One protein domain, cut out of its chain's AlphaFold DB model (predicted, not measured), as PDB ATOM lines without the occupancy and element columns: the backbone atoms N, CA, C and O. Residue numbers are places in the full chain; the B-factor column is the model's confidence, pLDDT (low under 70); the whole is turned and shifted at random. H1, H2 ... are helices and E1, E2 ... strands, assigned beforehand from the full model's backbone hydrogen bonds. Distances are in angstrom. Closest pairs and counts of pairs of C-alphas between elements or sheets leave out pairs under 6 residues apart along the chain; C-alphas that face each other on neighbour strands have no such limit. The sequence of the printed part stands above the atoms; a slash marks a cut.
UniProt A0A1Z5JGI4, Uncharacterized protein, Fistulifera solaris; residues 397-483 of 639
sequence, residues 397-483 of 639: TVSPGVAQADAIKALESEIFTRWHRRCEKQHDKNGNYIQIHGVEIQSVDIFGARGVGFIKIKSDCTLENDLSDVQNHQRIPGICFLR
ATOM      1  N   THR A 397      15.175 -82.202 -85.249       96.25
ATOM      2  CA  THR A 397      16.036 -82.558 -86.381       96.25
ATOM      3  C   THR A 397      16.589 -81.302 -87.040       96.25
ATOM      4  O   THR A 397      16.024 -80.220 -86.911       96.25
ATOM      5  N   VAL A 398      17.693 -81.437 -87.771       95.50
ATOM      6  CA  VAL A 398      18.325 -80.328 -88.501       95.50
ATOM      7  C   VAL A 398      18.396 -80.669 -89.984       95.50
ATOM      8  O   VAL A 398      18.807 -81.779 -90.342       95.50
ATOM      9  N   SER A 399      17.983 -79.741 -90.848       93.44
ATOM     10  CA  SER A 399      18.092 -79.921 -92.296       93.44
ATOM     11  C   SER A 399      19.566 -79.924 -92.744       93.44
ATOM     12  O   SER A 399      20.433 -79.365 -92.060       93.44
ATOM     13  N   PRO A 400      19.890 -80.534 -93.901       91.25
ATOM     14  CA  PRO A 400      21.237 -80.475 -94.464       91.25
ATOM     15  C   PRO A 400      21.709 -79.024 -94.630       91.25
ATOM     16  O   PRO A 400      21.025 -78.224 -95.257       91.25
ATOM     17  N   GLY A 401      22.880 -78.698 -94.081       87.81
ATOM     18  CA  GLY A 401      23.465 -77.350 -94.137       87.81
ATOM     19  C   GLY A 401      23.361 -76.550 -92.837       87.81
ATOM     20  O   GLY A 401      24.092 -75.579 -92.686       87.81
ATOM     21  N   VAL A 402      22.543 -76.980 -91.870       92.50
ATOM     22  CA  VAL A 402      22.523 -76.377 -90.529       92.50
ATOM     23  C   VAL A 402      23.564 -77.064 -89.645       92.50
ATOM     24  O   VAL A 402      23.485 -78.272 -89.399       92.50
ATOM     25  N   ALA A 403      24.548 -76.305 -89.160       90.69
ATOM     26  CA  ALA A 403      25.534 -76.819 -88.217       90.69
ATOM     27  C   ALA A 403      24.868 -77.143 -86.869       90.69
ATOM     28  O   ALA A 403      24.062 -76.368 -86.354       90.69
ATOM     29  N   GLN A 404      25.239 -78.270 -86.254       88.12
ATOM     30  CA  GLN A 404      24.648 -78.693 -84.977       88.12
ATOM     31  C   GLN A 404      24.870 -77.661 -83.860       88.12
ATOM     32  O   GLN A 404      23.969 -77.430 -83.060       88.12
ATOM     33  N   ALA A 405      26.031 -77.001 -83.834       90.88
ATOM     34  CA  ALA A 405      26.318 -75.934 -82.877       90.88
ATOM     35  C   ALA A 405      25.351 -74.745 -83.013       90.88
ATOM     36  O   ALA A 405      24.957 -74.160 -82.008       90.88
ATOM     37  N   ASP A 406      24.935 -74.406 -84.233       94.25
ATOM     38  CA  ASP A 406      24.010 -73.296 -84.471       94.25
ATOM     39  C   ASP A 406      22.567 -73.695 -84.166       94.25
ATOM     40  O   ASP A 406      21.807 -72.888 -83.642       94.25
ATOM     41  N   ALA A 407      22.211 -74.964 -84.380       94.69
ATOM     42  CA  ALA A 407      20.947 -75.516 -83.903       94.69
ATOM     43  C   ALA A 407      20.848 -75.500 -82.367       94.69
ATOM     44  O   ALA A 407      19.794 -75.167 -81.839       94.69
ATOM     45  N   ILE A 408      21.936 -75.803 -81.648       94.38
ATOM     46  CA  ILE A 408      21.978 -75.702 -80.179       94.38
ATOM     47  C   ILE A 408      21.743 -74.251 -79.742       94.38
ATOM     48  O   ILE A 408      20.829 -73.999 -78.962       94.38
ATOM     49  N   LYS A 409      22.471 -73.288 -80.324       94.56
ATOM     50  CA  LYS A 409      22.246 -71.856 -80.052       94.56
ATOM     51  C   LYS A 409      20.810 -71.430 -80.366       94.56
ATOM     52  O   LYS A 409      20.231 -70.644 -79.626       94.56
ATOM     53  N   ALA A 410      20.233 -71.934 -81.459       95.88
ATOM     54  CA  ALA A 410      18.852 -71.646 -81.827       95.88
ATOM     55  C   ALA A 410      17.876 -72.148 -80.757       95.88
ATOM     56  O   ALA A 410      17.013 -71.383 -80.342       95.88
ATOM     57  N   LEU A 411      18.042 -73.376 -80.256       95.94
ATOM     58  CA  LEU A 411      17.211 -73.924 -79.175       95.94
ATOM     59  C   LEU A 411      17.355 -73.155 -77.855       95.94
ATOM     60  O   LEU A 411      16.390 -73.060 -77.102       95.94
ATOM     61  N   GLU A 412      18.539 -72.603 -77.588       93.31
ATOM     62  CA  GLU A 412      18.832 -71.794 -76.398       93.31
ATOM     63  C   GLU A 412      18.382 -70.328 -76.535       93.31
ATOM     64  O   GLU A 412      18.304 -69.616 -75.536       93.31
ATOM     65  N   SER A 413      18.073 -69.869 -77.751       93.25
ATOM     66  CA  SER A 413      17.692 -68.477 -78.013       93.25
ATOM     67  C   SER A 413      16.326 -68.114 -77.423       93.25
ATOM     68  O   SER A 413      15.404 -68.938 -77.354       93.25
ATOM     69  N   GLU A 414      16.143 -66.843 -77.054       89.75
ATOM     70  CA  GLU A 414      14.837 -66.359 -76.600       89.75
ATOM     71  C   GLU A 414      13.798 -66.422 -77.730       89.75
ATOM     72  O   GLU A 414      12.647 -66.755 -77.472       89.75
ATOM     73  N   ILE A 415      14.204 -66.223 -78.989       92.38
ATOM     74  CA  ILE A 415      13.335 -66.353 -80.172       92.38
ATOM     75  C   ILE A 415      12.654 -67.733 -80.204       92.38
ATOM     76  O   ILE A 415      11.426 -67.834 -80.288       92.38
ATOM     77  N   PHE A 416      13.434 -68.812 -80.082       95.56
ATOM     78  CA  PHE A 416      12.885 -70.168 -80.074       95.56
ATOM     79  C   PHE A 416      12.103 -70.462 -78.792       95.56
ATOM     80  O   PHE A 416      10.987 -70.994 -78.837       95.56
ATOM     81  N   THR A 417      12.675 -70.108 -77.639       93.81
ATOM     82  CA  THR A 417      12.070 -70.458 -76.353       93.81
ATOM     83  C   THR A 417      10.750 -69.721 -76.110       93.81
ATOM     84  O   THR A 417       9.781 -70.308 -75.624       93.81
ATOM     85  N   ARG A 418      10.642 -68.460 -76.534       91.25
ATOM     86  CA  ARG A 418       9.403 -67.670 -76.494       91.25
ATOM     87  C   ARG A 418       8.313 -68.271 -77.372       91.25
ATOM     88  O   ARG A 418       7.161 -68.331 -76.939       91.25
ATOM     89  N   TRP A 419       8.650 -68.742 -78.575       94.25
ATOM     90  CA  TRP A 419       7.693 -69.404 -79.464       94.25
ATOM     91  C   TRP A 419       7.043 -70.625 -78.796       94.25
ATOM     92  O   TRP A 419       5.818 -70.655 -78.653       94.25
ATOM     93  N   HIS A 420       7.823 -71.588 -78.286       94.00
ATOM     94  CA  HIS A 420       7.208 -72.780 -77.686       94.00
ATOM     95  C   HIS A 420       6.529 -72.482 -76.339       94.00
ATOM     96  O   HIS A 420       5.503 -73.091 -76.036       94.00
ATOM     97  N   ARG A 421       7.019 -71.506 -75.554       92.31
ATOM     98  CA  ARG A 421       6.324 -71.029 -74.343       92.31
ATOM     99  C   ARG A 421       4.944 -70.444 -74.670       92.31
ATOM    100  O   ARG A 421       4.001 -70.659 -73.906       92.31
ATOM    101  N   ARG A 422       4.790 -69.725 -75.794       90.62
ATOM    102  CA  ARG A 422       3.473 -69.248 -76.269       90.62
ATOM    103  C   ARG A 422       2.557 -70.424 -76.606       90.62
ATOM    104  O   ARG A 422       1.429 -70.457 -76.118       90.62
ATOM    105  N   CYS A 423       3.062 -71.415 -77.345       91.75
ATOM    106  CA  CYS A 423       2.315 -72.639 -77.653       91.75
ATOM    107  C   CYS A 423       1.923 -73.442 -76.403       91.75
ATOM    108  O   CYS A 423       0.921 -74.147 -76.420       91.75
ATOM    109  N   GLU A 424       2.712 -73.390 -75.329       90.88
ATOM    110  CA  GLU A 424       2.431 -74.110 -74.083       90.88
ATOM    111  C   GLU A 424       1.313 -73.455 -73.261       90.88
ATOM    112  O   GLU A 424       0.477 -74.153 -72.687       90.88
ATOM    113  N   LYS A 425       1.291 -72.117 -73.205       87.62
ATOM    114  CA  LYS A 425       0.370 -71.354 -72.349       87.62
ATOM    115  C   LYS A 425      -0.999 -71.108 -72.984       87.62
ATOM    116  O   LYS A 425      -1.990 -71.004 -72.260       87.62
ATOM    117  N   GLN A 426      -1.069 -70.962 -74.305       84.94
ATOM    118  CA  GLN A 426      -2.302 -70.547 -74.970       84.94
ATOM    119  C   GLN A 426      -3.311 -71.689 -75.122       84.94
ATOM    120  O   GLN A 426      -2.994 -72.763 -75.629       84.94
ATOM    121  N   HIS A 427      -4.547 -71.396 -74.721       86.62
ATOM    122  CA  HIS A 427      -5.734 -72.207 -74.964       86.62
ATOM    123  C   HIS A 427      -6.811 -71.298 -75.553       86.62
ATOM    124  O   HIS A 427      -6.932 -70.138 -75.144       86.62
ATOM    125  N   ASP A 428      -7.591 -71.798 -76.506       85.88
ATOM    126  CA  ASP A 428      -8.767 -71.067 -76.965       85.88
ATOM    127  C   ASP A 428      -9.915 -71.153 -75.938       85.88
ATOM    128  O   ASP A 428      -9.859 -71.876 -74.941       85.88
ATOM    129  N   LYS A 429     -11.002 -70.422 -76.198       83.31
ATOM    130  CA  LYS A 429     -12.195 -70.404 -75.333       83.31
ATOM    131  C   LYS A 429     -12.872 -71.771 -75.144       83.31
ATOM    132  O   LYS A 429     -13.678 -71.917 -74.231       83.31
ATOM    133  N   ASN A 430     -12.595 -72.738 -76.017       84.75
ATOM    134  CA  ASN A 430     -13.146 -74.089 -75.967       84.75
ATOM    135  C   ASN A 430     -12.162 -75.087 -75.328       84.75
ATOM    136  O   ASN A 430     -12.462 -76.279 -75.287       84.75
ATOM    137  N   GLY A 431     -10.999 -74.626 -74.854       86.81
ATOM    138  CA  GLY A 431      -9.945 -75.468 -74.291       86.81
ATOM    139  C   GLY A 431      -9.033 -76.120 -75.333       86.81
ATOM    140  O   GLY A 431      -8.222 -76.965 -74.961       86.81
ATOM    141  N   ASN A 432      -9.132 -75.745 -76.614       90.19
ATOM    142  CA  ASN A 432      -8.223 -76.256 -77.636       90.19
ATOM    143  C   ASN A 432      -6.819 -75.666 -77.439       90.19
ATOM    144  O   ASN A 432      -6.679 -74.462 -77.207       90.19
ATOM    145  N   TYR A 433      -5.785 -76.487 -77.604       91.94
ATOM    146  CA  TYR A 433      -4.384 -76.088 -77.504       91.94
ATOM    147  C   TYR A 433      -3.533 -76.701 -78.618       91.94
ATOM    148  O   TYR A 433      -3.904 -77.695 -79.242       91.94
ATOM    149  N   ILE A 434      -2.363 -76.111 -78.863       94.19
ATOM    150  CA  ILE A 434      -1.378 -76.654 -79.807       94.19
ATOM    151  C   ILE A 434      -0.569 -77.737 -79.100       94.19
ATOM    152  O   ILE A 434      -0.042 -77.492 -78.021       94.19
ATOM    153  N   GLN A 435      -0.425 -78.910 -79.707       95.06
ATOM    154  CA  GLN A 435       0.532 -79.927 -79.287       95.06
ATOM    155  C   GLN A 435       1.659 -80.024 -80.313       95.06
ATOM    156  O   GLN A 435       1.403 -80.154 -81.510       95.06
ATOM    157  N   ILE A 436       2.905 -79.989 -79.836       96.75
ATOM    158  CA  ILE A 436       4.106 -80.132 -80.665       96.75
ATOM    159  C   ILE A 436       4.651 -81.555 -80.505       96.75
ATOM    160  O   ILE A 436       4.846 -82.025 -79.381       96.75
ATOM    161  N   HIS A 437       4.896 -82.235 -81.625       96.06
ATOM    162  CA  HIS A 437       5.400 -83.616 -81.674       96.06
ATOM    163  C   HIS A 437       6.855 -83.707 -82.132       96.06
ATOM    164  O   HIS A 437       7.545 -84.664 -81.793       96.06
ATOM    165  N   GLY A 438       7.336 -82.711 -82.875       97.69
ATOM    166  CA  GLY A 438       8.716 -82.623 -83.342       97.69
ATOM    167  C   GLY A 438       8.974 -81.316 -84.081       97.69
ATOM    168  O   GLY A 438       8.035 -80.675 -84.550       97.69
ATOM    169  N   VAL A 439      10.238 -80.915 -84.188       98.25
ATOM    170  CA  VAL A 439      10.641 -79.696 -84.907       98.25
ATOM    171  C   VAL A 439      11.839 -79.983 -85.804       98.25
ATOM    172  O   VAL A 439      12.841 -80.529 -85.360       98.25
ATOM    173  N   GLU A 440      11.766 -79.582 -87.069       98.06
ATOM    174  CA  GLU A 440      12.915 -79.523 -87.969       98.06
ATOM    175  C   GLU A 440      13.426 -78.080 -88.055       98.06
ATOM    176  O   GLU A 440      12.697 -77.194 -88.504       98.06
ATOM    177  N   ILE A 441      14.678 -77.837 -87.662       98.38
ATOM    178  CA  ILE A 441      15.367 -76.563 -87.899       98.38
ATOM    179  C   ILE A 441      15.922 -76.579 -89.323       98.38
ATOM    180  O   ILE A 441      16.813 -77.369 -89.644       98.38
ATOM    181  N   GLN A 442      15.384 -75.704 -90.171       97.94
ATOM    182  CA  GLN A 442      15.703 -75.633 -91.596       97.94
ATOM    183  C   GLN A 442      16.813 -74.632 -91.914       97.94
ATOM    184  O   GLN A 442      17.591 -74.861 -92.837       97.94
ATOM    185  N   SER A 443      16.896 -73.534 -91.160       97.88
ATOM    186  CA  SER A 443      17.998 -72.571 -91.233       97.88
ATOM    187  C   SER A 443      18.121 -71.782 -89.932       97.88
ATOM    188  O   SER A 443      17.134 -71.613 -89.211       97.88
ATOM    189  N   VAL A 444      19.335 -71.305 -89.653       96.88
ATOM    190  CA  VAL A 444      19.654 -70.414 -88.532       96.88
ATOM    191  C   VAL A 444      20.578 -69.323 -89.060       96.88
ATOM    192  O   VAL A 444      21.625 -69.639 -89.624       96.88
ATOM    193  N   ASP A 445      20.207 -68.065 -88.858       95.56
ATOM    194  CA  ASP A 445      21.030 -66.904 -89.189       95.56
ATOM    195  C   ASP A 445      21.620 -66.316 -87.902       95.56
ATOM    196  O   ASP A 445      20.890 -66.019 -86.954       95.56
ATOM    197  N   ILE A 446      22.947 -66.158 -87.851       91.19
ATOM    198  CA  ILE A 446      23.674 -65.643 -86.679       91.19
ATOM    199  C   ILE A 446      24.231 -64.255 -86.985       91.19
ATOM    200  O   ILE A 446      25.038 -64.081 -87.897       91.19
ATOM    201  N   PHE A 447      23.855 -63.268 -86.175       87.19
ATOM    202  CA  PHE A 447      24.239 -61.863 -86.326       87.19
ATOM    203  C   PHE A 447      25.460 -61.517 -85.470       87.19
ATOM    204  O   PHE A 447      25.422 -60.652 -84.595       87.19
ATOM    205  N   GLY A 448      26.573 -62.212 -85.716       82.00
ATOM    206  CA  GLY A 448      27.838 -61.973 -85.020       82.00
ATOM    207  C   GLY A 448      27.683 -62.010 -83.495       82.00
ATOM    208  O   GLY A 448      27.228 -63.005 -82.937       82.00
ATOM    209  N   ALA A 449      28.053 -60.915 -82.823       76.12
ATOM    210  CA  ALA A 449      27.967 -60.799 -81.365       76.12
ATOM    211  C   ALA A 449      26.526 -60.726 -80.819       76.12
ATOM    212  O   ALA A 449      26.331 -61.074 -79.659       76.12
ATOM    213  N   ARG A 450      25.528 -60.331 -81.632       72.56
ATOM    214  CA  ARG A 450      24.103 -60.314 -81.229       72.56
ATOM    215  C   ARG A 450      23.507 -61.721 -81.081       72.56
ATOM    216  O   ARG A 450      22.423 -61.865 -80.538       72.56
ATOM    217  N   GLY A 451      24.203 -62.765 -81.538       86.31
ATOM    218  CA  GLY A 451      23.729 -64.142 -81.419       86.31
ATOM    219  C   GLY A 451      22.742 -64.532 -82.519       86.31
ATOM    220  O   GLY A 451      22.935 -64.180 -83.684       86.31
ATOM    221  N   VAL A 452      21.738 -65.338 -82.176       92.69
ATOM    222  CA  VAL A 452      20.764 -65.879 -83.138       92.69
ATOM    223  C   VAL A 452      19.797 -64.780 -83.566       92.69
ATOM    224  O   VAL A 452      19.104 -64.215 -82.730       92.69
ATOM    225  N   GLY A 453      19.755 -64.497 -84.867       91.62
ATOM    226  CA  GLY A 453      18.874 -63.496 -85.462       91.62
ATOM    227  C   GLY A 453      17.575 -64.099 -85.982       91.62
ATOM    228  O   GLY A 453      16.498 -63.716 -85.544       91.62
ATOM    229  N   PHE A 454      17.666 -65.065 -86.901       95.44
ATOM    230  CA  PHE A 454      16.491 -65.704 -87.497       95.44
ATOM    231  C   PHE A 454      16.569 -67.225 -87.430       95.44
ATOM    232  O   PHE A 454      17.645 -67.819 -87.520       95.44
ATOM    233  N   ILE A 455      15.405 -67.864 -87.315       97.81
ATOM    234  CA  ILE A 455      15.269 -69.319 -87.346       97.81
ATOM    235  C   ILE A 455      14.117 -69.677 -88.276       97.81
ATOM    236  O   ILE A 455      12.982 -69.251 -88.078       97.81
ATOM    237  N   LYS A 456      14.374 -70.520 -89.271       98.06
ATOM    238  CA  LYS A 456      13.304 -71.147 -90.049       98.06
ATOM    239  C   LYS A 456      13.081 -72.553 -89.531       98.06
ATOM    240  O   LYS A 456      14.009 -73.363 -89.537       98.06
ATOM    241  N   ILE A 457      11.853 -72.861 -89.133       98.31
ATOM    242  CA  ILE A 457      11.485 -74.187 -88.643       98.31
ATOM    243  C   ILE A 457      10.298 -74.775 -89.399       98.31
ATOM    244  O   ILE A 457       9.449 -74.067 -89.948       98.31
ATOM    245  N   LYS A 458      10.224 -76.102 -89.371       98.12
ATOM    246  CA  LYS A 458       9.025 -76.871 -89.683       98.12
ATOM    247  C   LYS A 458       8.646 -77.696 -88.458       98.12
ATOM    248  O   LYS A 458       9.297 -78.684 -88.136       98.12
ATOM    249  N   SER A 459       7.594 -77.274 -87.778       97.19
ATOM    250  CA  SER A 459       7.041 -77.932 -86.604       97.19
ATOM    251  C   SER A 459       5.963 -78.941 -86.995       97.19
ATOM    252  O   SER A 459       5.103 -78.668 -87.833       97.19
ATOM    253  N   ASP A 460       6.000 -80.115 -86.378       97.06
ATOM    254  CA  ASP A 460       4.965 -81.131 -86.489       97.06
ATOM    255  C   ASP A 460       3.944 -80.947 -85.362       97.06
ATOM    256  O   ASP A 460       4.203 -81.317 -84.216       97.06
ATOM    257  N   CYS A 461       2.790 -80.353 -85.677       95.38
ATOM    258  CA  CYS A 461       1.803 -79.937 -84.677       95.38
ATOM    259  C   CYS A 461       0.417 -80.550 -84.904       95.38
ATOM    260  O   CYS A 461       0.003 -80.791 -86.043       95.38
ATOM    261  N   THR A 462      -0.328 -80.735 -83.815       94.94
ATOM    262  CA  THR A 462      -1.775 -81.003 -83.817       94.94
ATOM    263  C   THR A 462      -2.515 -79.974 -82.967       94.94
ATOM    264  O   THR A 462      -1.934 -79.356 -82.075       94.94
ATOM    265  N   LEU A 463      -3.801 -79.780 -83.254       93.00
ATOM    266  CA  LEU A 463      -4.737 -79.130 -82.343       93.00
ATOM    267  C   LEU A 463      -5.376 -80.209 -81.461       93.00
ATOM    268  O   LEU A 463      -5.909 -81.184 -81.989       93.00
ATOM    269  N   GLU A 464      -5.307 -80.047 -80.144       91.88
ATOM    270  CA  GLU A 464      -5.806 -81.008 -79.156       91.88
ATOM    271  C   GLU A 464      -6.772 -80.344 -78.172       91.88
ATOM    272  O   GLU A 464      -6.758 -79.124 -78.005       91.88
ATOM    273  N   ASN A 465      -7.629 -81.144 -77.534       90.31
ATOM    274  CA  ASN A 465      -8.581 -80.680 -76.527       90.31
ATOM    275  C   ASN A 465      -8.917 -81.800 -75.536       90.31
ATOM    276  O   ASN A 465      -9.676 -82.720 -75.859       90.31
ATOM    277  N   ASP A 466      -8.400 -81.680 -74.315       84.25
ATOM    278  CA  ASP A 466      -8.595 -82.665 -73.243       84.25
ATOM    279  C   ASP A 466     -10.037 -82.718 -72.710       84.25
ATOM    280  O   ASP A 466     -10.416 -83.679 -72.043       84.25
ATOM    281  N   LEU A 467     -10.857 -81.698 -72.992       80.44
ATOM    282  CA  LEU A 467     -12.259 -81.617 -72.566       80.44
ATOM    283  C   LEU A 467     -13.220 -82.272 -73.565       80.44
ATOM    284  O   LEU A 467     -14.421 -82.349 -73.301       80.44
ATOM    285  N   SER A 468     -12.721 -82.701 -74.725       73.75
ATOM    286  CA  SER A 468     -13.535 -83.316 -75.766       73.75
ATOM    287  C   SER A 468     -13.473 -84.844 -75.691       73.75
ATOM    288  O   SER A 468     -12.399 -85.438 -75.727       73.75
ATOM    289  N   ASP A 469     -14.639 -85.497 -75.662       67.56
ATOM    290  CA  ASP A 469     -14.736 -86.969 -75.725       67.56
ATOM    291  C   ASP A 469     -14.268 -87.537 -77.083       67.56
ATOM    292  O   ASP A 469     -14.061 -88.741 -77.243       67.56
ATOM    293  N   VAL A 470     -14.097 -86.668 -78.084       66.69
ATOM    294  CA  VAL A 470     -13.627 -87.007 -79.427       66.69
ATOM    295  C   VAL A 470     -12.187 -86.521 -79.571       66.69
ATOM    296  O   VAL A 470     -11.951 -85.368 -79.921       66.69
ATOM    297  N   GLN A 471     -11.215 -87.413 -79.355       63.53
ATOM    298  CA  GLN A 471      -9.816 -87.114 -79.669       63.53
ATOM    299  C   GLN A 471      -9.641 -86.956 -81.180       63.53
ATOM    300  O   GLN A 471      -9.536 -87.939 -81.916       63.53
ATOM    301  N   ASN A 472      -9.612 -85.712 -81.647       67.38
ATOM    302  CA  ASN A 472      -9.351 -85.398 -83.041       67.38
ATOM    303  C   ASN A 472      -7.976 -84.734 -83.150       67.38
ATOM    304  O   ASN A 472      -7.830 -83.544 -82.904       67.38
ATOM    305  N   HIS A 473      -6.962 -85.525 -83.508       82.88
ATOM    306  CA  HIS A 473      -5.568 -85.088 -83.656       82.88
ATOM    307  C   HIS A 473      -5.366 -84.336 -84.975       82.88
ATOM    308  O   HIS A 473      -4.680 -84.800 -85.889       82.88
ATOM    309  N   GLN A 474      -6.028 -83.188 -85.116       87.75
ATOM    310  CA  GLN A 474      -6.023 -82.439 -86.365       87.75
ATOM    311  C   GLN A 474      -4.654 -81.791 -86.582       87.75
ATOM    312  O   GLN A 474      -4.272 -80.870 -85.864       87.75
ATOM    313  N   ARG A 475      -3.924 -82.249 -87.605       93.12
ATOM    314  CA  ARG A 475      -2.666 -81.628 -88.041       93.12
ATOM    315  C   ARG A 475      -2.903 -80.181 -88.479       93.12
ATOM    316  O   ARG A 475      -3.839 -79.912 -89.233       93.12
ATOM    317  N   ILE A 476      -2.022 -79.280 -88.051       93.62
ATOM    318  CA  ILE A 476      -2.041 -77.859 -88.429       93.62
ATOM    319  C   ILE A 476      -0.739 -77.471 -89.151       93.62
ATOM    320  O   ILE A 476       0.286 -78.125 -88.940       93.62
ATOM    321  N   PRO A 477      -0.749 -76.439 -90.019       93.44
ATOM    322  CA  PRO A 477       0.469 -75.947 -90.657       93.44
ATOM    323  C   PRO A 477       1.510 -75.525 -89.614       93.44
ATOM    324  O   PRO A 477       1.180 -74.822 -88.665       93.44
ATOM    325  N   GLY A 478       2.762 -75.940 -89.804       93.75
ATOM    326  CA  GLY A 478       3.849 -75.670 -88.856       93.75
ATOM    327  C   GLY A 478       5.102 -75.074 -89.489       93.75
ATOM    328  O   GLY A 478       6.182 -75.217 -88.932       93.75
ATOM    329  N   ILE A 479       5.000 -74.450 -90.665       96.69
ATOM    330  CA  ILE A 479       6.123 -73.685 -91.226       96.69
ATOM    331  C   ILE A 479       6.179 -72.348 -90.488       96.69
ATOM    332  O   ILE A 479       5.220 -71.582 -90.556       96.69
ATOM    333  N   CYS A 480       7.287 -72.072 -89.803       96.88
ATOM    334  CA  CYS A 480       7.449 -70.845 -89.028       96.88
ATOM    335  C   CYS A 480       8.791 -70.178 -89.340       96.88
ATOM    336  O   CYS A 480       9.843 -70.819 -89.332       96.88
ATOM    337  N   PHE A 481       8.739 -68.876 -89.593       97.38
ATOM    338  CA  PHE A 481       9.878 -67.975 -89.602       97.38
ATOM    339  C   PHE A 481       9.905 -67.236 -88.267       97.38
ATOM    340  O   PHE A 481       9.061 -66.374 -88.010       97.38
ATOM    341  N   LEU A 482      10.835 -67.637 -87.408       96.25
ATOM    342  CA  LEU A 482      11.028 -67.041 -86.102       96.25
ATOM    343  C   LEU A 482      12.050 -65.913 -86.223       96.25
ATOM    344  O   LEU A 482      13.211 -66.157 -86.561       96.25
ATOM    345  N   ARG A 483      11.602 -64.691 -85.965       93.44
ATOM    346  CA  ARG A 483      12.425 -63.478 -85.980       93.44
ATOM    347  C   ARG A 483      12.334 -62.680 -84.687       93.44
ATOM    348  O   ARG A 483      13.149 -61.788 -84.500       93.44
TER     349      ARG A 483
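Overview. This is residues 397 to 483 of the 639 residues of an uncharacterized protein of Fistulifera solaris (UniProt A0A1Z5JGI4). A long, bowed hairpin of two strands, E1 and E2, makes an arch that curls round helix H2, while H1 packs slantwise over the hairpin near the turn between its strands. The short strands E3 and E4 follow one another along the other side of E2 from E1. The printed part has 87 residues, with two named helices, H1 and H2, followed along the chain by four named strands, E1 to E4; the sheet is branched, E2 being the antiparallel neighbour of E1, of E3 and of E4, and the class is mixed, helices and strands. The whole is a rod spanning 49 by 24 by 16 A, only just loose, close to compact, with a radius of gyration of the C-alphas of 14.8 A.

Along the chain. E1 is residues 433 to 446, 31.3 A long, and begins with C-alpha 433 at (-4.384, -76.088, -77.504). E2, residues 452 to 464, is 30.8 A long. E3 is residues 474 to 476, 6.4 A, and E4 is residues 479 to 482, 9.7 A, with C-alpha 482 at (11.028, -67.041, -86.102). H1, residues 404 to 412, begins with C-alpha 404 at (24.648, -78.693, -84.977) and is 12.5 A long. H2, residues 414 to 425, is 15.9 A long.

Arrangement. E1, E2 and E3 form a meander, each strand the antiparallel neighbour of the one before. In the hairpin of E1 and E2, N 437 and O 460 are within hydrogen-bond range at 2.8 A. E1 bends by 80 degrees at residue 437 and E2 by 62 degrees at residue 460. E1 lies on one side of E2, and E3 and E4 on the other side. E2 and E3, also a hairpin, have N 463 and O 474 at 2.9 A; E2 and E4, antiparallel, have N 482 and O 455 at 2.8 A. E3 runs on into E4 across a break of 2 residues, at 46 degrees. Residues 397 to 398 pair with residues 440 to 441 of E1, parallel. H2 is on the sheet, which curls round it; the closest C-alphas of H2 and E1 are those of Cys 423 and Ile 434, 5.9 A apart, and those of H2 and E4 are Ile 415 and Leu 482, 6.4 A. H1 is on the sheet at a height of 8.3 A, over E1 and only just over E2, with 3 of its C-alphas; on the local plane it stands at 55 degrees to E1, slantwise to the strands. The closest C-alphas of H1 and E1 are those of Asp 406 and Val 444, 6.6 A apart. H1 and H2 are close but not clearly touching, at a steep tilt of 53 degrees, the same way; their closest C-alphas, Ala 410 and Phe 416, are 6.4 A apart. In H1 and H2 every O i to N i+4 pair is within hydrogen-bond range.

Size, cuts and confidence. The two C-alphas farthest apart, those of Ala 449 and Asp 469, are 50.4 A apart. The sheet is strongly twisted, with C-alphas up to 5.8 A off its best plane. The printed part has no cut and no long link. Its mean pLDDT is 90.8, and residues 469 to 472 are under 70.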